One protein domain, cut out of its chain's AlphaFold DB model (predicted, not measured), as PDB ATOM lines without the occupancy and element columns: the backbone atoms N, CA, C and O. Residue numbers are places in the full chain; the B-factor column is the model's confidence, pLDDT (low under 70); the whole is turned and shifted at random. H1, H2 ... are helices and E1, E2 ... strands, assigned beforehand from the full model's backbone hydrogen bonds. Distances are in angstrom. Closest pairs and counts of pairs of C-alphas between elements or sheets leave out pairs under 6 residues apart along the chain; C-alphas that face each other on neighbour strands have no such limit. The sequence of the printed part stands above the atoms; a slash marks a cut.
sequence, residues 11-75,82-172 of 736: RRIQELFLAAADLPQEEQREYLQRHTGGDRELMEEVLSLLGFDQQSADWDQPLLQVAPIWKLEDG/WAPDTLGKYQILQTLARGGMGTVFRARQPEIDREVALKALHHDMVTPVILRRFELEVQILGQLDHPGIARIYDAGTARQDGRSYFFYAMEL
ATOM      1  N   ARG A  11     121.964 163.793 138.516       65.00
ATOM      2  CA  ARG A  11     121.575 164.003 139.915       65.00
ATOM      3  C   ARG A  11     120.163 164.550 140.008       65.00
ATOM      4  O   ARG A  11     119.404 164.156 140.885       65.00
ATOM      5  N   ARG A  12     119.786 165.401 139.055       78.62
ATOM      6  CA  ARG A  12     118.447 165.974 138.992       78.62
ATOM      7  C   ARG A  12     117.392 164.938 138.612       78.62
ATOM      8  O   ARG A  12     116.310 164.962 139.190       78.62
ATOM      9  N   ILE A  13     117.705 164.022 137.690       77.62
ATOM     10  CA  ILE A  13     116.834 162.880 137.352       77.62
ATOM     11  C   ILE A  13     116.565 162.046 138.613       77.62
ATOM     12  O   ILE A  13     115.417 161.751 138.929       77.62
ATOM     13  N   GLN A  14     117.622 161.715 139.356       69.19
ATOM     14  CA  GLN A  14     117.552 160.921 140.582       69.19
ATOM     15  C   GLN A  14     116.734 161.590 141.695       69.19
ATOM     16  O   GLN A  14     115.836 160.961 142.251       69.19
ATOM     17  N   GLU A  15     117.015 162.862 141.997       80.56
ATOM     18  CA  GLU A  15     116.280 163.645 143.001       80.56
ATOM     19  C   GLU A  15     114.777 163.669 142.708       80.56
ATOM     20  O   GLU A  15     113.957 163.429 143.595       80.56
ATOM     21  N   LEU A  16     114.421 163.947 141.451       83.69
ATOM     22  CA  LEU A  16     113.030 164.031 141.025       83.69
ATOM     23  C   LEU A  16     112.348 162.666 141.022       83.69
ATOM     24  O   LEU A  16     111.176 162.594 141.373       83.69
ATOM     25  N   PHE A  17     113.061 161.598 140.656       80.06
ATOM     26  CA  PHE A  17     112.534 160.237 140.702       80.06
ATOM     27  C   PHE A  17     112.189 159.807 142.129       80.06
ATOM     28  O   PHE A  17     111.060 159.390 142.366       80.06
ATOM     29  N   LEU A  18     113.115 159.964 143.083       75.25
ATOM     30  CA  LEU A  18     112.870 159.602 144.484       75.25
ATOM     31  C   LEU A  18     111.713 160.409 145.081       75.25
ATOM     32  O   LEU A  18     110.815 159.834 145.681       75.25
ATOM     33  N   ALA A  19     111.697 161.728 144.862       79.88
ATOM     34  CA  ALA A  19     110.650 162.587 145.406       79.88
ATOM     35  C   ALA A  19     109.274 162.349 144.763       79.88
ATOM     36  O   ALA A  19     108.255 162.460 145.438       79.88
ATOM     37  N   ALA A  20     109.229 162.034 143.465       81.69
ATOM     38  CA  ALA A  20     107.979 161.726 142.783       81.69
ATOM     39  C   ALA A  20     107.446 160.337 143.150       81.69
ATOM     40  O   ALA A  20     106.234 160.157 143.193       81.69
ATOM     41  N   ALA A  21     108.312 159.361 143.428       74.44
ATOM     42  CA  ALA A  21     107.874 158.008 143.744       74.44
ATOM     43  C   ALA A  21     107.140 157.889 145.092       74.44
ATOM     44  O   ALA A  21     106.280 157.024 145.235       74.44
ATOM     45  N   ASP A  22     107.412 158.789 146.040       72.81
ATOM     46  CA  ASP A  22     106.699 158.866 147.324       72.81
ATOM     47  C   ASP A  22     105.280 159.469 147.201       72.81
ATOM     48  O   ASP A  22     104.525 159.499 148.177       72.81
ATOM     49  N   LEU A  23     104.896 159.966 146.017       78.94
ATOM     50  CA  LEU A  23     103.597 160.598 145.768       78.94
ATOM     51  C   LEU A  23     102.594 159.633 145.108       78.94
ATOM     52  O   LEU A  23     102.995 158.779 144.309       78.94
ATOM     53  N   PRO A  24     101.276 159.805 145.351       77.88
ATOM     54  CA  PRO A  24     100.232 159.077 144.629       77.88
ATOM     55  C   PRO A  24     100.365 159.248 143.111       77.88
ATOM     56  O   PRO A  24     100.649 160.348 142.642       77.88
ATOM     57  N   GLN A  25     100.104 158.189 142.334       73.12
ATOM     58  CA  GLN A  25     100.280 158.151 140.868       73.12
ATOM     59  C   GLN A  25      99.653 159.351 140.133       73.12
ATOM     60  O   GLN A  25     100.225 159.870 139.173       73.12
ATOM     61  N   GLU A  26      98.491 159.806 140.600       77.81
ATOM     62  CA  GLU A  26      97.758 160.946 140.044       77.81
ATOM     63  C   GLU A  26      98.507 162.280 140.239       77.81
ATOM     64  O   GLU A  26      98.424 163.170 139.392       77.81
ATOM     65  N   GLU A  27      99.308 162.391 141.301       82.88
ATOM     66  CA  GLU A  27     100.073 163.584 141.678       82.88
ATOM     67  C   GLU A  27     101.501 163.590 141.109       82.88
ATOM     68  O   GLU A  27     102.088 164.660 140.931       82.88
ATOM     69  N   GLN A  28     102.064 162.425 140.755       81.62
ATOM     70  CA  GLN A  28     103.446 162.298 140.257       81.62
ATOM     71  C   GLN A  28     103.694 163.150 139.008       81.62
ATOM     72  O   GLN A  28     104.690 163.868 138.905       81.62
ATOM     73  N   ARG A  29     102.764 163.109 138.045       81.94
ATOM     74  CA  ARG A  29     102.900 163.845 136.779       81.94
ATOM     75  C   ARG A  29     102.814 165.355 136.989       81.94
ATOM     76  O   ARG A  29     103.542 166.102 136.338       81.94
ATOM     77  N   GLU A  30     101.950 165.795 137.898       84.06
ATOM     78  CA  GLU A  30     101.798 167.208 138.240       84.06
ATOM     79  C   GLU A  30     103.012 167.721 139.029       84.06
ATOM     80  O   GLU A  30     103.540 168.796 138.741       84.06
ATOM     81  N   TYR A  31     103.524 166.918 139.965       87.56
ATOM     82  CA  TYR A  31     104.762 167.200 140.684       87.56
ATOM     83  C   TYR A  31     105.939 167.387 139.722       87.56
ATOM     84  O   TYR A  31     106.624 168.412 139.791       87.56
ATOM     85  N   LEU A  32     106.138 166.456 138.785       86.44
ATOM     86  CA  LEU A  32     107.225 166.543 137.812       86.44
ATOM     87  C   LEU A  32     107.077 167.764 136.903       86.44
ATOM     88  O   LEU A  32     108.054 168.479 136.718       86.44
ATOM     89  N   GLN A  33     105.872 168.085 136.420       83.69
ATOM     90  CA  GLN A  33     105.643 169.303 135.626       83.69
ATOM     91  C   GLN A  33     106.054 170.585 136.360       83.69
ATOM     92  O   GLN A  33     106.595 171.501 135.738       83.69
ATOM     93  N   ARG A  34     105.832 170.655 137.679       84.25
ATOM     94  CA  ARG A  34     106.229 171.815 138.493       84.25
ATOM     95  C   ARG A  34     107.737 171.865 138.766       84.25
ATOM     96  O   ARG A  34     108.293 172.958 138.842       84.25
ATOM     97  N   HIS A  35     108.406 170.718 138.908       86.56
ATOM     98  CA  HIS A  35     109.789 170.642 139.409       86.56
ATOM     99  C   HIS A  35     110.862 170.385 138.335       86.56
ATOM    100  O   HIS A  35     112.056 170.531 138.625       86.56
ATOM    101  N   THR A  36     110.468 170.059 137.099       84.94
ATOM    102  CA  THR A  36     111.369 169.954 135.932       84.94
ATOM    103  C   THR A  36     111.596 171.292 135.228       84.94
ATOM    104  O   THR A  36     112.446 171.382 134.347       84.94
ATOM    105  N   GLY A  37     110.859 172.349 135.594       77.69
ATOM    106  CA  GLY A  37     111.039 173.688 135.022       77.69
ATOM    107  C   GLY A  37     110.741 173.775 133.520       77.69
ATOM    108  O   GLY A  37     111.271 174.655 132.847       77.69
ATOM    109  N   GLY A  38     109.920 172.862 132.985       73.19
ATOM    110  CA  GLY A  38     109.595 172.788 131.557       73.19
ATOM    111  C   GLY A  38     110.572 171.961 130.713       73.19
ATOM    112  O   GLY A  38     110.378 171.864 129.500       73.19
ATOM    113  N   ASP A  39     111.587 171.338 131.324       82.56
ATOM    114  CA  ASP A  39     112.466 170.388 130.640       82.56
ATOM    115  C   ASP A  39     111.711 169.083 130.345       82.56
ATOM    116  O   ASP A  39     111.445 168.250 131.220       82.56
ATOM    117  N   ARG A  40     111.327 168.937 129.076       79.19
ATOM    118  CA  ARG A  40     110.544 167.804 128.595       79.19
ATOM    119  C   ARG A  40     111.360 166.512 128.543       79.19
ATOM    120  O   ARG A  40     110.794 165.465 128.837       79.19
ATOM    121  N   GLU A  41     112.655 166.583 128.228       77.50
ATOM    122  CA  GLU A  41     113.527 165.400 128.215       77.50
ATOM    123  C   GLU A  41     113.734 164.869 129.639       77.50
ATOM    124  O   GLU A  41     113.615 163.667 129.865       77.50
ATOM    125  N   LEU A  42     113.962 165.761 130.609       79.75
ATOM    126  CA  LEU A  42     114.068 165.409 132.028       79.75
ATOM    127  C   LEU A  42     112.775 164.774 132.561       79.75
ATOM    128  O   LEU A  42     112.815 163.778 133.278       79.75
ATOM    129  N   MET A  43     111.620 165.344 132.206       81.44
ATOM    130  CA  MET A  43     110.319 164.830 132.637       81.44
ATOM    131  C   MET A  43     110.003 163.455 132.036       81.44
ATOM    132  O   MET A  43     109.548 162.573 132.761       81.44
ATOM    133  N   GLU A  44     110.221 163.269 130.730       79.25
ATOM    134  CA  GLU A  44     109.989 161.986 130.051       79.25
ATOM    135  C   GLU A  44     110.905 160.885 130.607       79.25
ATOM    136  O   GLU A  44     110.458 159.753 130.781       79.25
ATOM    137  N   GLU A  45     112.140 161.223 130.983       76.94
ATOM    138  CA  GLU A  45     113.079 160.282 131.598       76.94
ATOM    139  C   GLU A  45     112.626 159.831 132.998       76.94
ATOM    140  O   GLU A  45     112.567 158.632 133.272       76.94
ATOM    141  N   VAL A  46     112.245 160.764 133.882       80.12
ATOM    142  CA  VAL A  46     111.765 160.409 135.233       80.12
ATOM    143  C   VAL A  46     110.455 159.617 135.160       80.12
ATOM    144  O   VAL A  46     110.277 158.648 135.897       80.12
ATOM    145  N   LEU A  47     109.560 159.968 134.230       78.69
ATOM    146  CA  LEU A  47     108.339 159.200 133.975       78.69
ATOM    147  C   LEU A  47     108.634 157.797 133.430       78.69
ATOM    148  O   LEU A  47     107.923 156.861 133.787       78.69
ATOM    149  N   SER A  48     109.673 157.630 132.604       73.94
ATOM    150  CA  SER A  48     110.109 156.307 132.152       73.94
ATOM    151  C   SER A  48     110.536 155.435 133.329       73.94
ATOM    152  O   SER A  48     110.177 154.264 133.349       73.94
ATOM    153  N   LEU A  49     111.265 155.985 134.307       70.44
ATOM    154  CA  LEU A  49     111.676 155.249 135.508       70.44
ATOM    155  C   LEU A  49     110.471 154.887 136.399       70.44
ATOM    156  O   LEU A  49     110.366 153.752 136.855       70.44
ATOM    157  N   LEU A  50     109.520 155.811 136.590       71.38
ATOM    158  CA  LEU A  50     108.289 155.565 137.364       71.38
ATOM    159  C   LEU A  50     107.341 154.553 136.690       71.38
ATOM    160  O   LEU A  50     106.618 153.829 137.371       71.38
ATOM    161  N   GLY A  51     107.337 154.480 135.355       61.44
ATOM    162  CA  GLY A  51     106.504 153.539 134.598       61.44
ATOM    163  C   GLY A  51     106.869 152.066 134.823       61.44
ATOM    164  O   GLY A  51     105.985 151.208 134.794       61.44
ATOM    165  N   PHE A  52     108.145 151.769 135.096       54.66
ATOM    166  CA  PHE A  52     108.609 150.417 135.429       54.66
ATOM    167  C   PHE A  52     108.240 150.010 136.857       54.66
ATOM    168  O   PHE A  52     107.861 148.862 137.077       54.66
ATOM    169  N   ASP A  53     108.243 150.956 137.800       47.03
ATOM    170  CA  ASP A  53     107.788 150.738 139.181       47.03
ATOM    171  C   ASP A  53     106.318 150.264 139.221       47.03
ATOM    172  O   ASP A  53     105.954 149.379 139.992       47.03
ATOM    173  N   GLN A  54     105.474 150.735 138.297       48.75
ATOM    174  CA  GLN A  54     104.045 150.380 138.230       48.75
ATOM    175  C   GLN A  54     103.745 149.038 137.547       48.75
ATOM    176  O   GLN A  54     102.763 148.382 137.889       48.75
ATOM    177  N   GLN A  55     104.582 148.597 136.603       42.72
ATOM    178  CA  GLN A  55     104.499 147.245 136.027       42.72
ATOM    179  C   GLN A  55     105.138 146.187 136.942       42.72
ATOM    180  O   GLN A  55     105.021 144.993 136.674       42.72
ATOM    181  N   SER A  56     105.793 146.612 138.030       39.53
ATOM    182  CA  SER A  56     106.595 145.744 138.891       39.53
ATOM    183  C   SER A  56     105.831 145.016 140.008       39.53
ATOM    184  O   SER A  56     106.450 144.279 140.771       39.53
ATOM    185  N   ALA A  57     104.498 145.143 140.074       33.94
ATOM    186  CA  ALA A  57     103.660 144.497 141.096       33.94
ATOM    187  C   ALA A  57     103.739 142.949 141.122       33.94
ATOM    188  O   ALA A  57     103.270 142.340 142.076       33.94
ATOM    189  N   ASP A  58     104.346 142.315 140.111       31.59
ATOM    190  CA  ASP A  58     104.591 140.862 140.039       31.59
ATOM    191  C   ASP A  58     105.994 140.436 140.541       31.59
ATOM    192  O   ASP A  58     106.303 139.243 140.612       31.59
ATOM    193  N   TRP A  59     106.869 141.378 140.924       38.34
ATOM    194  CA  TRP A  59     108.241 141.100 141.384       38.34
ATOM    195  C   TRP A  59     108.377 140.999 142.911       38.34
ATOM    196  O   TRP A  59     109.420 141.341 143.470       38.34
ATOM    197  N   ASP A  60     107.385 140.417 143.593       30.69
ATOM    198  CA  ASP A  60     107.407 140.048 145.028       30.69
ATOM    199  C   ASP A  60     108.452 138.951 145.386       30.69
ATOM    200  O   ASP A  60     108.372 138.248 146.401       30.69
ATOM    201  N   GLN A  61     109.475 138.790 144.546       30.80
ATOM    202  CA  GLN A  61     110.591 137.875 144.712       30.80
ATOM    203  C   GLN A  61     111.810 138.616 145.309       30.80
ATOM    204  O   GLN A  61     112.334 139.549 144.703       30.80
ATOM    205  N   PRO A  62     112.341 138.206 146.476       32.16
ATOM    206  CA  PRO A  62     113.546 138.743 147.076       32.16
ATOM    207  C   PRO A  62     114.730 138.592 146.132       32.16
ATOM    208  O   PRO A  62     115.094 137.488 145.718       32.16
ATOM    209  N   LEU A  63     115.370 139.731 145.893       36.47
ATOM    210  CA  LEU A  63     116.541 139.987 145.049       36.47
ATOM    211  C   LEU A  63     117.841 139.362 145.592       36.47
ATOM    212  O   LEU A  63     118.898 139.986 145.587       36.47
ATOM    213  N   LEU A  64     117.771 138.142 146.125       29.91
ATOM    214  CA  LEU A  64     118.886 137.434 146.762       29.91
ATOM    215  C   LEU A  64     119.777 136.665 145.776       29.91
ATOM    216  O   LEU A  64     120.709 135.982 146.202       29.91
ATOM    217  N   GLN A  65     119.549 136.782 144.466       30.08
ATOM    218  CA  GLN A  65     120.458 136.211 143.476       30.08
ATOM    219  C   GLN A  65     121.722 137.068 143.352       30.08
ATOM    220  O   GLN A  65     121.855 137.885 142.449       30.08
ATOM    221  N   VAL A  66     122.686 136.877 144.249       34.56
ATOM    222  CA  VAL A  66     124.068 137.302 144.003       34.56
ATOM    223  C   VAL A  66     124.814 136.074 143.495       34.56
ATOM    224  O   VAL A  66     125.292 135.262 144.285       34.56
ATOM    225  N   ALA A  67     124.864 135.904 142.171       28.27
ATOM    226  CA  ALA A  67     125.803 134.973 141.555       28.27
ATOM    227  C   ALA A  67     127.239 135.335 141.981       28.27
ATOM    228  O   ALA A  67     127.517 136.513 142.231       28.27
ATOM    229  N   PRO A  68     128.148 134.349 142.120       32.19
ATOM    230  CA  PRO A  68     129.542 134.624 142.445       32.19
ATOM    231  C   PRO A  68     130.101 135.625 141.432       32.19
ATOM    232  O   PRO A  68     130.068 135.385 140.229       32.19
ATOM    233  N   ILE A  69     130.590 136.761 141.934       38.62
ATOM    234  CA  ILE A  69     130.900 137.936 141.113       38.62
ATOM    235  C   ILE A  69     132.096 137.665 140.166       38.62
ATOM    236  O   ILE A  69     132.315 138.414 139.232       38.62
ATOM    237  N   TRP A  70     132.871 136.583 140.322       39.19
ATOM    238  CA  TRP A  70     134.159 136.475 139.616       39.19
ATOM    239  C   TRP A  70     134.545 135.064 139.156       39.19
ATOM    240  O   TRP A  70     135.653 134.608 139.443       39.19
ATOM    241  N   LYS A  71     133.688 134.364 138.402       29.52
ATOM    242  CA  LYS A  71     134.199 133.261 137.568       29.52
ATOM    243  C   LYS A  71     134.954 133.855 136.369       29.52
ATOM    244  O   LYS A  71     134.373 134.133 135.329       29.52
ATOM    245  N   LEU A  72     136.258 134.062 136.540       33.53
ATOM    246  CA  LEU A  72     137.210 134.121 135.429       33.53
ATOM    247  C   LEU A  72     137.559 132.673 135.059       33.53
ATOM    248  O   LEU A  72     138.569 132.136 135.511       33.53
ATOM    249  N   GLU A  73     136.683 132.024 134.295       31.56
ATOM    250  CA  GLU A  73     137.060 130.845 133.514       31.56
ATOM    251  C   GLU A  73     137.358 131.326 132.092       31.56
ATOM    252  O   GLU A  73     136.515 131.935 131.432       31.56
ATOM    253  N   ASP A  74     138.598 131.111 131.655       35.38
ATOM    254  CA  ASP A  74     138.999 131.315 130.271       35.38
ATOM    255  C   ASP A  74     138.124 130.420 129.378       35.38
ATOM    256  O   ASP A  74     138.250 129.196 129.409       35.38
ATOM    257  N   GLY A  75     137.248 131.026 128.571       34.59
ATOM    258  CA  GLY A  75     136.727 130.382 127.362       34.59
ATOM    259  C   GLY A  75     135.231 130.077 127.263       34.59
ATOM    260  O   GLY A  75     134.847 129.534 126.233       34.59
ATOM    261  N   TRP A  82     123.555 142.402 127.160       66.25
ATOM    262  CA  TRP A  82     123.875 143.829 127.309       66.25
ATOM    263  C   TRP A  82     125.340 143.979 127.743       66.25
ATOM    264  O   TRP A  82     125.732 143.487 128.806       66.25
ATOM    265  N   ALA A  83     126.159 144.557 126.867       72.88
ATOM    266  CA  ALA A  83     127.573 144.865 127.081       72.88
ATOM    267  C   ALA A  83     127.904 146.081 126.201       72.88
ATOM    268  O   ALA A  83     128.346 145.909 125.067       72.88
ATOM    269  N   PRO A  84     127.561 147.292 126.657       84.38
ATOM    270  CA  PRO A  84     127.762 148.486 125.851       84.38
ATOM    271  C   PRO A  84     129.244 148.779 125.624       84.38
ATOM    272  O   PRO A  84     130.043 148.476 126.500       84.38
ATOM    273  N   ASP A  85     129.610 149.442 124.523       88.00
ATOM    274  CA  ASP A  85     131.004 149.865 124.283       88.00
ATOM    275  C   ASP A  85     131.473 150.921 125.302       88.00
ATOM    276  O   ASP A  85     132.641 150.978 125.699       88.00
ATOM    277  N   THR A  86     130.547 151.768 125.754       91.38
ATOM    278  CA  THR A  86     130.797 152.835 126.728       91.38
ATOM    279  C   THR A  86     129.605 153.015 127.651       91.38
ATOM    280  O   THR A  86     128.471 152.977 127.176       91.38
ATOM    281  N   LEU A  87     129.861 153.318 128.924       90.50
ATOM    282  CA  LEU A  87     128.856 153.746 129.895       90.50
ATOM    283  C   LEU A  87     129.318 155.051 130.558       90.50
ATOM    284  O   LEU A  87     130.264 155.074 131.351       90.50
ATOM    285  N   GLY A  88     128.675 156.165 130.205       89.38
ATOM    286  CA  GLY A  88     129.116 157.497 130.621       89.38
ATOM    287  C   GLY A  88     130.507 157.810 130.062       89.38
ATOM    288  O   GLY A  88     130.741 157.667 128.867       89.38
ATOM    289  N   LYS A  89     131.444 158.209 130.929       91.50
ATOM    290  CA  LYS A  89     132.852 158.446 130.552       91.50
ATOM    291  C   LYS A  89     133.705 157.174 130.482       91.50
ATOM    292  O   LYS A  89     134.878 157.242 130.135       91.50
ATOM    293  N   TYR A  90     133.157 156.021 130.862       95.31
ATOM    294  CA  TYR A  90     133.916 154.780 130.960       95.31
ATOM    295  C   TYR A  90     133.801 153.975 129.668       95.31
ATOM    296  O   TYR A  90     132.700 153.683 129.206       95.31
ATOM    297  N   GLN A  91     134.942 153.572 129.114       95.44
ATOM    298  CA  GLN A  91     135.007 152.596 128.032       95.44
ATOM    299  C   GLN A  91     134.924 151.193 128.624       95.44
ATOM    300  O   GLN A  91     135.756 150.826 129.455       95.44
ATOM    301  N   ILE A  92     133.948 150.398 128.209       94.75
ATOM    302  CA  ILE A  92     133.793 149.028 128.690       94.75
ATOM    303  C   ILE A  92     134.765 148.132 127.926       94.75
ATOM    304  O   ILE A  92     134.829 148.153 126.702       94.75
ATOM    305  N   LEU A  93     135.557 147.357 128.663       92.69
ATOM    306  CA  LEU A  93     136.534 146.431 128.091       92.69
ATOM    307  C   LEU A  93     136.012 144.996 128.107       92.69
ATOM    308  O   LEU A  93     136.248 144.239 127.173       92.69
ATOM    309  N   GLN A  94     135.357 144.604 129.201       90.69
ATOM    310  CA  GLN A  94     134.890 143.237 129.409       90.69
ATOM    311  C   GLN A  94     133.808 143.198 130.492       90.69
ATOM    312  O   GLN A  94     133.906 143.903 131.493       90.69
ATOM    313  N   THR A  95     132.815 142.323 130.351       88.50
ATOM    314  CA  THR A  95     131.917 141.963 131.459       88.50
ATOM    315  C   THR A  95     132.646 141.033 132.422       88.50
ATOM    316  O   THR A  95     133.113 139.974 132.016       88.50
ATOM    317  N   LEU A  96     132.753 141.420 133.693       82.62
ATOM    318  CA  LEU A  96     133.382 140.602 134.731       82.62
ATOM    319  C   LEU A  96     132.362 139.748 135.491       82.62
ATOM    320  O   LEU A  96     132.668 138.618 135.855       82.62
ATOM    321  N   ALA A  97     131.164 140.293 135.725       73.31
ATOM    322  CA  ALA A  97     130.127 139.655 136.528       73.31
ATOM    323  C   ALA A  97     128.722 140.072 136.099       73.31
ATOM    324  O   ALA A  97     128.512 141.209 135.679       73.31
ATOM    325  N   ARG A  98     127.736 139.206 136.340       71.62
ATOM    326  CA  ARG A  98     126.309 139.561 136.351       71.62
ATOM    327  C   ARG A  98     125.657 139.014 137.615       71.62
ATOM    328  O   ARG A  98     125.884 137.863 137.970       71.62
ATOM    329  N   GLY A  99     124.854 139.833 138.283       64.56
ATOM    330  CA  GLY A  99     124.080 139.454 139.465       64.56
ATOM    331  C   GLY A  99     122.692 140.094 139.451       64.56
ATOM    332  O   GLY A  99     122.377 140.899 138.583       64.56
ATOM    333  N   GLY A 100     121.862 139.765 140.439       56.53
ATOM    334  CA  GLY A 100     120.449 140.153 140.480       56.53
ATOM    335  C   GLY A 100     120.178 141.655 140.601       56.53
ATOM    336  O   GLY A 100     119.062 142.083 140.340       56.53
ATOM    337  N   MET A 101     121.176 142.464 140.973       63.16
ATOM    338  CA  MET A 101     121.046 143.927 141.040       63.16
ATOM    339  C   MET A 101     121.730 144.649 139.876       63.16
ATOM    340  O   MET A 101     121.464 145.825 139.660       63.16
ATOM    341  N   GLY A 102     122.608 143.990 139.115       74.75
ATOM    342  CA  GLY A 102     123.422 144.691 138.131       74.75
ATOM    343  C   GLY A 102     124.515 143.856 137.475       74.75
ATOM    344  O   GLY A 102     124.764 142.699 137.817       74.75
ATOM    345  N   THR A 103     125.210 144.495 136.542       83.75
ATOM    346  CA  THR A 103     126.365 143.948 135.825       83.75
ATOM    347  C   THR A 103     127.634 144.671 136.268       83.75
ATOM    348  O   THR A 103     127.633 145.892 136.412       83.75
ATOM    349  N   VAL A 104     128.720 143.928 136.490       88.12
ATOM    350  CA  VAL A 104     130.037 144.494 136.801       88.12
ATOM    351  C   VAL A 104     130.943 144.347 135.590       88.12
ATOM    352  O   VAL A 104     131.145 143.245 135.081       88.12
ATOM    353  N   PHE A 105     131.512 145.459 135.144       91.44
ATOM    354  CA  PHE A 105     132.392 145.529 133.990       91.44
ATOM    355  C   PHE A 105     133.822 145.866 134.402       91.44
ATOM    356  O   PHE A 105     134.053 146.650 135.317       91.44
ATOM    357  N   ARG A 106     134.796 145.341 133.667       93.94
ATOM    358  CA  ARG A 106     136.124 145.933 133.563       93.94
ATOM    359  C   ARG A 106     135.992 147.101 132.607       93.94
ATOM    360  O   ARG A 106     135.640 146.899 131.446       93.94
ATOM    361  N   ALA A 107     136.281 148.299 133.080       95.25
ATOM    362  CA  ALA A 107     136.194 149.497 132.267       95.25
ATOM    363  C   ALA A 107     137.474 150.324 132.375       95.25
ATOM    364  O   ALA A 107     138.228 150.202 133.339       95.25
ATOM    365  N   ARG A 108     137.725 151.169 131.381       96.38
ATOM    366  CA  ARG A 108     138.815 152.140 131.352       96.38
ATOM    367  C   ARG A 108     138.216 153.532 131.454       96.38
ATOM    368  O   ARG A 108     137.287 153.854 130.723       96.38
ATOM    369  N   GLN A 109     138.754 154.348 132.345       95.88
ATOM    370  CA  GLN A 109     138.525 155.783 132.386       95.88
ATOM    371  C   GLN A 109     139.565 156.454 131.472       95.88
ATOM    372  O   GLN A 109     140.737 156.512 131.863       95.88
ATOM    373  N   PRO A 110     139.189 156.915 130.265       92.31
ATOM    374  CA  PRO A 110     140.155 157.323 129.249       92.31
ATOM    375  C   PRO A 110     140.978 158.552 129.639       92.31
ATOM    376  O   PRO A 110     142.152 158.615 129.291       92.31
ATOM    377  N   GLU A 111     140.407 159.507 130.384       91.12
ATOM    378  CA  GLU A 111     141.063 160.799 130.645       91.12
ATOM    379  C   GLU A 111     142.339 160.676 131.485       91.12
ATOM    380  O   GLU A 111     143.241 161.501 131.367       91.12
ATOM    381  N   ILE A 112     142.406 159.657 132.341       93.25
ATOM    382  CA  ILE A 112     143.539 159.406 133.244       93.25
ATOM    383  C   ILE A 112     144.136 158.011 133.060       93.25
ATOM    384  O   ILE A 112     144.932 157.571 133.883       93.25
ATOM    385  N   ASP A 113     143.711 157.308 132.012       92.81
ATOM    386  CA  ASP A 113     144.133 155.949 131.695       92.81
ATOM    387  C   ASP A 113     144.076 154.968 132.888       92.81
ATOM    388  O   ASP A 113     145.031 154.258 133.209       92.81
ATOM    389  N   ARG A 114     142.937 154.947 133.592       95.12
ATOM    390  CA  ARG A 114     142.737 154.084 134.764       95.12
ATOM    391  C   ARG A 114     141.729 152.989 134.472       95.12
ATOM    392  O   ARG A 114     140.595 153.278 134.104       95.12
ATOM    393  N   GLU A 115     142.098 151.741 134.729       95.69
ATOM    394  CA  GLU A 115     141.126 150.650 134.748       95.69
ATOM    395  C   GLU A 115     140.383 150.565 136.087       95.69
ATOM    396  O   GLU A 115     140.972 150.716 137.160       95.69
ATOM    397  N   VAL A 116     139.081 150.304 136.010       94.81
ATOM    398  CA  VAL A 116     138.144 150.246 137.134       94.81
ATOM    399  C   VAL A 116     137.225 149.035 136.998       94.81
ATOM    400  O   VAL A 116     137.003 148.527 135.895       94.81
ATOM    401  N   ALA A 117     136.682 148.580 138.123       93.50
ATOM    402  CA  ALA A 117     135.490 147.745 138.120       93.50
ATOM    403  C   ALA A 117     134.270 148.676 138.177       93.50
ATOM    404  O   ALA A 117     134.156 149.499 139.082       93.50
ATOM    405  N   LEU A 118     133.386 148.592 137.188       92.44
ATOM    406  CA  LEU A 118     132.213 149.449 137.040       92.44
ATOM    407  C   LEU A 118     130.957 148.615 137.282       92.44
ATOM    408  O   LEU A 118     130.603 147.791 136.441       92.44
ATOM    409  N   LYS A 119     130.294 148.805 138.423       89.12
ATOM    410  CA  LYS A 119     129.030 148.129 138.743       89.12
ATOM    411  C   LYS A 119     127.876 149.012 138.290       89.12
ATOM    412  O   LYS A 119     127.729 150.124 138.787       89.12
ATOM    413  N   ALA A 120     127.088 148.524 137.338       88.88
ATOM    414  CA  ALA A 120     125.930 149.207 136.772       88.88
ATOM    415  C   ALA A 120     124.645 148.449 137.120       88.88
ATOM    416  O   ALA A 120     124.567 147.236 136.909       88.88
ATOM    417  N   LEU A 121     123.640 149.153 137.639       83.62
ATOM    418  CA  LEU A 121     122.325 148.580 137.914       83.62
ATOM    419  C   LEU A 121     121.589 148.261 136.611       83.62
ATOM    420  O   LEU A 121     121.690 149.004 135.635       83.62
ATOM    421  N   HIS A 122     120.815 147.176 136.601       78.06
ATOM    422  CA  HIS A 122     119.893 146.917 135.496       78.06
ATOM    423  C   HIS A 122     118.769 147.955 135.519       78.06
ATOM    424  O   HIS A 122     118.095 148.098 136.534       78.06
ATOM    425  N   HIS A 123     118.557 148.661 134.408       71.62
ATOM    426  CA  HIS A 123     117.529 149.701 134.311       71.62
ATOM    427  C   HIS A 123     116.108 149.171 134.598       71.62
ATOM    428  O   HIS A 123     115.336 149.861 135.252       71.62
ATOM    429  N   ASP A 124     115.800 147.928 134.200       67.12
ATOM    430  CA  ASP A 124     114.509 147.264 134.459       67.12
ATOM    431  C   ASP A 124     114.246 146.994 135.954       67.12
ATOM    432  O   ASP A 124     113.126 146.690 136.349       67.12
ATOM    433  N   MET A 125     115.284 147.089 136.793       62.88
ATOM    434  CA  MET A 125     115.237 146.803 138.229       62.88
ATOM    435  C   MET A 125     115.298 148.077 139.078       62.88
ATOM    436  O   MET A 125     115.430 147.992 140.297       62.88
ATOM    437  N   VAL A 126     115.283 149.269 138.474       68.94
ATOM    438  CA  VAL A 126     115.404 150.520 139.229       68.94
ATOM    439  C   VAL A 126     114.061 150.865 139.866       68.94
ATOM    440  O   VAL A 126     113.181 151.431 139.230       68.94
ATOM    441  N   THR A 127     113.941 150.564 141.156       69.69
ATOM    442  CA  THR A 127     112.879 151.080 142.031       69.69
ATOM    443  C   THR A 127     113.463 152.101 143.013       69.69
ATOM    444  O   THR A 127     114.677 152.075 143.268       69.69
ATOM    445  N   PRO A 128     112.649 152.979 143.626       66.62
ATOM    446  CA  PRO A 128     113.125 153.936 144.633       66.62
ATOM    447  C   PRO A 128     113.873 153.248 145.781       66.62
ATOM    448  O   PRO A 128     114.926 153.703 146.226       66.62
ATOM    449  N   VAL A 129     113.379 152.079 146.201       65.12
ATOM    450  CA  VAL A 129     113.985 151.258 147.255       65.12
ATOM    451  C   VAL A 129     115.366 150.739 146.841       65.12
ATOM    452  O   VAL A 129     116.305 150.783 147.637       65.12
ATOM    453  N   ILE A 130     115.516 150.241 145.611       70.69
ATOM    454  CA  ILE A 130     116.798 149.729 145.098       70.69
ATOM    455  C   ILE A 130     117.791 150.870 144.891       70.69
ATOM    456  O   ILE A 130     118.959 150.740 145.259       70.69
ATOM    457  N   LEU A 131     117.325 152.008 144.384       75.31
ATOM    458  CA  LEU A 131     118.165 153.179 144.198       75.31
ATOM    459  C   LEU A 131     118.653 153.745 145.538       75.31
ATOM    460  O   LEU A 131     119.835 154.049 145.682       75.31
ATOM    461  N   ARG A 132     117.794 153.779 146.564       71.56
ATOM    462  CA  ARG A 132     118.199 154.187 147.915       71.56
ATOM    463  C   ARG A 132     119.223 153.234 148.534       71.56
ATOM    464  O   ARG A 132     120.147 153.683 149.211       71.56
ATOM    465  N   ARG A 133     119.106 151.920 148.288       72.69
ATOM    466  CA  ARG A 133     120.118 150.922 148.705       72.69
ATOM    467  C   ARG A 133     121.460 151.194 148.050       72.69
ATOM    468  O   ARG A 133     122.480 151.177 148.731       72.69
ATOM    469  N   PHE A 134     121.432 151.450 146.752       78.38
ATOM    470  CA  PHE A 134     122.611 151.759 145.966       78.38
ATOM    471  C   PHE A 134     123.301 153.042 146.452       78.38
ATOM    472  O   PHE A 134     124.513 153.041 146.654       78.38
ATOM    473  N   GLU A 135     122.545 154.109 146.731       78.06
ATOM    474  CA  GLU A 135     123.084 155.343 147.322       78.06
ATOM    475  C   GLU A 135     123.770 155.089 148.664       78.06
ATOM    476  O   GLU A 135     124.888 155.553 148.882       78.06
ATOM    477  N   LEU A 136     123.114 154.343 149.555       76.06
ATOM    478  CA  LEU A 136     123.672 154.013 150.863       76.06
ATOM    479  C   LEU A 136     124.938 153.157 150.735       76.06
ATOM    480  O   LEU A 136     125.890 153.378 151.476       76.06
ATOM    481  N   GLU A 137     124.981 152.213 149.791       78.50
ATOM    482  CA  GLU A 137     126.167 151.391 149.513       78.50
ATOM    483  C   GLU A 137     127.347 152.250 149.057       78.50
ATOM    484  O   GLU A 137     128.427 152.169 149.642       78.50
ATOM    485  N   VAL A 138     127.123 153.135 148.084       84.06
ATOM    486  CA  VAL A 138     128.140 154.075 147.598       84.06
ATOM    487  C   VAL A 138     128.609 155.015 148.713       84.06
ATOM    488  O   VAL A 138     129.809 155.246 148.846       84.06
ATOM    489  N   GLN A 139     127.694 155.542 149.532       83.38
ATOM    490  CA  GLN A 139     128.033 156.432 150.648       83.38
ATOM    491  C   GLN A 139     128.864 155.726 151.721       83.38
ATOM    492  O   GLN A 139     129.846 156.295 152.190       83.38
ATOM    493  N   ILE A 140     128.488 154.501 152.096       81.19
ATOM    494  CA  ILE A 140     129.207 153.692 153.086       81.19
ATOM    495  C   ILE A 140     130.605 153.349 152.571       81.19
ATOM    496  O   ILE A 140     131.593 153.592 153.258       81.19
ATOM    497  N   LEU A 141     130.706 152.831 151.347       80.94
ATOM    498  CA  LEU A 141     131.994 152.477 150.750       80.94
ATOM    499  C   LEU A 141     132.885 153.707 150.528       80.94
ATOM    500  O   LEU A 141     134.098 153.622 150.691       80.94
ATOM    501  N   GLY A 142     132.296 154.859 150.200       85.25
ATOM    502  CA  GLY A 142     133.013 156.123 150.047       85.25
ATOM    503  C   GLY A 142     133.585 156.693 151.351       85.25
ATOM    504  O   GLY A 142     134.483 157.529 151.289       85.25
ATOM    505  N   GLN A 143     133.100 156.252 152.518       85.50
ATOM    506  CA  GLN A 143     133.620 156.661 153.832       85.50
ATOM    507  C   GLN A 143     134.818 155.820 154.297       85.50
ATOM    508  O   GLN A 143     135.528 156.226 155.213       85.50
ATOM    509  N   LEU A 144     135.056 154.660 153.681       89.19
ATOM    510  CA  LEU A 144     136.082 153.714 154.114       89.19
ATOM    511  C   LEU A 144     137.391 153.931 153.339       89.19
ATOM    512  O   LEU A 144     137.437 153.766 152.121       89.19
ATOM    513  N   ASP A 145     138.485 154.224 154.050       90.25
ATOM    514  CA  ASP A 145     139.838 154.255 153.477       90.25
ATOM    515  C   ASP A 145     140.757 153.272 154.205       90.25
ATOM    516  O   ASP A 145     141.357 153.559 155.241       90.25
ATOM    517  N   HIS A 146     140.879 152.080 153.628       94.81
ATOM    518  CA  HIS A 146     141.745 151.032 154.140       94.81
ATOM    519  C   HIS A 146     142.340 150.217 152.986       94.81
ATOM    520  O   HIS A 146     141.617 149.862 152.056       94.81
ATOM    521  N   PRO A 147     143.631 149.833 153.026       94.19
ATOM    522  CA  PRO A 147     144.262 149.072 151.942       94.19
ATOM    523  C   PRO A 147     143.573 147.729 151.643       94.19
ATOM    524  O   PRO A 147     143.628 147.253 150.507       94.19
ATOM    525  N   GLY A 148     142.925 147.130 152.646       95.06
ATOM    526  CA  GLY A 148     142.158 145.887 152.529       95.06
ATOM    527  C   GLY A 148     140.684 146.051 152.136       95.06
ATOM    528  O   GLY A 148     139.951 145.067 152.169       95.06
ATOM    529  N   ILE A 149     140.235 147.256 151.785       93.94
ATOM    530  CA  ILE A 149     138.884 147.536 151.272       93.94
ATOM    531  C   ILE A 149     139.035 148.176 149.886       93.94
ATOM    532  O   ILE A 149     139.960 148.957 149.653       93.94
ATOM    533  N   ALA A 150     138.191 147.789 148.933       91.44
ATOM    534  CA  ALA A 150     138.191 148.368 147.597       91.44
ATOM    535  C   ALA A 150     137.697 149.816 147.654       91.44
ATOM    536  O   ALA A 150     136.658 150.114 148.239       91.44
ATOM    537  N   ARG A 151     138.449 150.724 147.033       90.88
ATOM    538  CA  ARG A 151     138.092 152.145 147.011       90.88
ATOM    539  C   ARG A 151     137.019 152.431 145.971       90.88
ATOM    540  O   ARG A 151     137.125 151.965 144.836       90.88
ATOM    541  N   ILE A 152     136.055 153.273 146.331       90.81
ATOM    542  CA  ILE A 152     135.141 153.902 145.376       90.81
ATOM    543  C   ILE A 152     135.829 155.120 144.772       90.81
ATOM    544  O   ILE A 152     136.408 155.944 145.475       90.81
ATOM    545  N   TYR A 153     135.775 155.225 143.449       90.88
ATOM    546  CA  TYR A 153     136.335 156.352 142.713       90.88
ATOM    547  C   TYR A 153     135.277 157.331 142.236       90.88
ATOM    548  O   TYR A 153     135.573 158.516 142.098       90.88
ATOM    549  N   ASP A 154     134.087 156.833 141.913       90.69
ATOM    550  CA  ASP A 154     133.046 157.623 141.273       90.69
ATOM    551  C   ASP A 154     131.692 156.927 141.381       90.69
ATOM    552  O   ASP A 154     131.626 155.701 141.463       90.69
ATOM    553  N   ALA A 155     130.617 157.701 141.306       90.25
ATOM    554  CA  ALA A 155     129.262 157.201 141.141       90.25
ATOM    555  C   ALA A 155     128.443 158.210 140.340       90.25
ATOM    556  O   ALA A 155     128.605 159.423 140.491       90.25
ATOM    557  N   GLY A 156     127.557 157.715 139.484       88.44
ATOM    558  CA  GLY A 156     126.761 158.576 138.629       88.44
ATOM    559  C   GLY A 156     125.703 157.821 137.849       88.44
ATOM    560  O   GLY A 156     125.422 156.648 138.104       88.44
ATOM    561  N   THR A 157     125.119 158.519 136.879       87.38
ATOM    562  CA  THR A 157     124.202 157.919 135.917       87.38
ATOM    563  C   THR A 157     124.684 158.179 134.500       87.38
ATOM    564  O   THR A 157     125.372 159.165 134.220       87.38
ATOM    565  N   ALA A 158     124.382 157.245 133.608       87.06
ATOM    566  CA  ALA A 158     124.693 157.338 132.194       87.06
ATOM    567  C   ALA A 158     123.465 156.961 131.378       87.06
ATOM    568  O   ALA A 158     122.737 156.036 131.733       87.06
ATOM    569  N   ARG A 159     123.267 157.663 130.261       82.25
ATOM    570  CA  ARG A 159     122.207 157.341 129.310       82.25
ATOM    571  C   ARG A 159     122.747 156.415 128.227       82.25
ATOM    572  O   ARG A 159     123.794 156.690 127.646       82.25
ATOM    573  N   GLN A 160     122.020 155.343 127.953       80.94
ATOM    574  CA  GLN A 160     122.369 154.330 126.966       80.94
ATOM    575  C   GLN A 160     121.089 153.797 126.330       80.94
ATOM    576  O   GLN A 160     120.153 153.454 127.046       80.94
ATOM    577  N   ASP A 161     121.015 153.784 124.999       79.44
ATOM    578  CA  ASP A 161     119.834 153.329 124.250       79.44
ATOM    579  C   ASP A 161     118.521 154.004 124.701       79.44
ATOM    580  O   ASP A 161     117.461 153.387 124.778       79.44
ATOM    581  N   GLY A 162     118.608 155.296 125.047       74.19
ATOM    582  CA  GLY A 162     117.477 156.096 125.528       74.19
ATOM    583  C   GLY A 162     117.070 155.847 126.985       74.19
ATOM    584  O   GLY A 162     116.060 156.393 127.407       74.19
ATOM    585  N   ARG A 163     117.839 155.062 127.752       78.75
ATOM    586  CA  ARG A 163     117.541 154.672 129.142       78.75
ATOM    587  C   ARG A 163     118.640 155.126 130.102       78.75
ATOM    588  O   ARG A 163     119.818 155.094 129.741       78.75
ATOM    589  N   SER A 164     118.275 155.509 131.324       80.62
ATOM    590  CA  SER A 164     119.226 155.833 132.395       80.62
ATOM    591  C   SER A 164     119.700 154.597 133.158       80.62
ATOM    592  O   SER A 164     118.906 153.787 133.631       80.62
ATOM    593  N   TYR A 165     121.013 154.502 133.339       85.00
ATOM    594  CA  TYR A 165     121.688 153.474 134.122       85.00
ATOM    595  C   TYR A 165     122.460 154.120 135.265       85.00
ATOM    596  O   TYR A 165     123.272 155.016 135.042       85.00
ATOM    597  N   PHE A 166     122.235 153.639 136.482       87.38
ATOM    598  CA  PHE A 166     122.979 154.047 137.672       87.38
ATOM    599  C   PHE A 166     124.215 153.166 137.822       87.38
ATOM    600  O   PHE A 166     124.121 151.945 137.686       87.38
ATOM    601  N   PHE A 167     125.374 153.762 138.093       90.69
ATOM    602  CA  PHE A 167     126.627 153.025 138.217       90.69
ATOM    603  C   PHE A 167     127.556 153.619 139.275       90.69
ATOM    604  O   PHE A 167     127.486 154.807 139.597       90.69
ATOM    605  N   TYR A 168     128.459 152.794 139.797       90.50
ATOM    606  CA  TYR A 168     129.633 153.262 140.526       90.50
ATOM    607  C   TYR A 168     130.899 152.580 140.017       90.50
ATOM    608  O   TYR A 168     130.887 151.420 139.599       90.50
ATOM    609  N   ALA A 169     131.994 153.333 140.023       92.44
ATOM    610  CA  ALA A 169     133.319 152.865 139.660       92.44
ATOM    611  C   ALA A 169     134.139 152.636 140.927       92.44
ATOM    612  O   ALA A 169     134.270 153.526 141.771       92.44
ATOM    613  N   MET A 170     134.732 151.454 141.032       92.31
ATOM    614  CA  MET A 170     135.568 151.038 142.148       92.31
ATOM    615  C   MET A 170     136.917 150.499 141.670       92.31
ATOM    616  O   MET A 170     137.157 150.276 140.479       92.31
ATOM    617  N   GLU A 171     137.822 150.297 142.621       92.12
ATOM    618  CA  GLU A 171     139.110 149.662 142.388       92.12
ATOM    619  C   GLU A 171     138.959 148.296 141.699       92.12
ATOM    620  O   GLU A 171     138.297 147.391 142.203       92.12
ATOM    621  N   LEU A 172     139.625 148.126 140.551       92.88
ATOM    622  CA  LEU A 172     139.725 146.829 139.889       92.88
ATOM    623  C   LEU A 172     140.777 145.961 140.589       92.88
ATOM    624  O   LEU A 172     141.983 146.147 140.400       92.88
TER     625      LEU A 172
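This is residues 11 to 75 and 82 to 172 of the 736 residues of a protein of Planctomycetes bacterium (UniProt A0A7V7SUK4). You are looking at a strongly twisted sheet of five strands with one helix, H4, packed along one face over E5 and E4, and a cluster of three helices, H1, H2 and H3, at the end of the sheet where E4 turns into E5. From H3, residues 59 to 75 run as a long stretch with no named element. The 156 printed residues hold four named helices and five named strands in the order H1 H2 H3 E1 E2 E3 H4 E4 E5, a mixed class; the antiparallel sheet is ordered E1, E2, E3, E5, E4. The whole is compact, with a radius of gyration of the C-alphas of 16.7 A and spans of 50 by 37 by 32 A.

Begin at the sheet with E1, residues 90 to 99, E2, residues 102 to 109, and E3, residues 114 to 121, a meander, each strand the antiparallel neighbour of the one before. Look for N 91 and O 108 at 2.9 A, and N 103 and O 120 at 2.8 A. Next to E3 find E5, residues 163 to 171, with N 119 and O 168 at 2.9 A, then the edge strand E4, residues 152 to 160, with N 156 and O 167 at 2.9 A. E1 bends by 88 degrees at residue 93, E2 by 65 degrees at residue 106, and E4 by 52 degrees at residue 157. H4, residues 128 to 143, is on the sheet at a height of 9.9 A and runs along the strands, at 21 degrees to E5 on the local plane; it lies over E5 and, only just, with 3 C-alphas, over E4. E3, H4 and E4 form a split strand-helix-strand unit, two strands running the same way with E5 between them, with a right-handed crossover. The hub is H1, residues 11 to 21, which only grazes the sheet with residues 11 to 14. It touches H2, residues 25 to 35, at Ala 20 and Gln 28, the closest C-alphas, 5.2 A apart, in a helical hairpin. H3, residues 40 to 58, touches H1 with residues 42 to 50 alone, closest at the C-alphas of Phe 17 and Val 46, 5.5 A, at a steep tilt of 45 degrees. Every O i to N i+4 pair is within hydrogen-bond range in H1 and H4, but 5 of 7 in H2 and 11 of 15 in H3.

Find C-alpha 11 at (121.575, 164.003, 139.915), where H1 begins. H3 runs 29.9 A from C-alpha 40 to C-alpha 58 at (104.591, 140.862, 140.039), and H4 runs 22.6 A. E5 spans 25.8 A and ends at C-alpha 171 at (139.110, 149.662, 142.388).

The two C-alphas farthest apart, of Arg 34 and Asp 74, are 52.7 A apart. Residues 76 to 81 are not printed, and C-alphas 75 and 82 are 18.6 A apart across this cut, in the link from H3 to E1. Of the links printed whole, none is long. The mean pLDDT of the printed part is 75.4; 37 residues are under 70, among them residues 51 to 75.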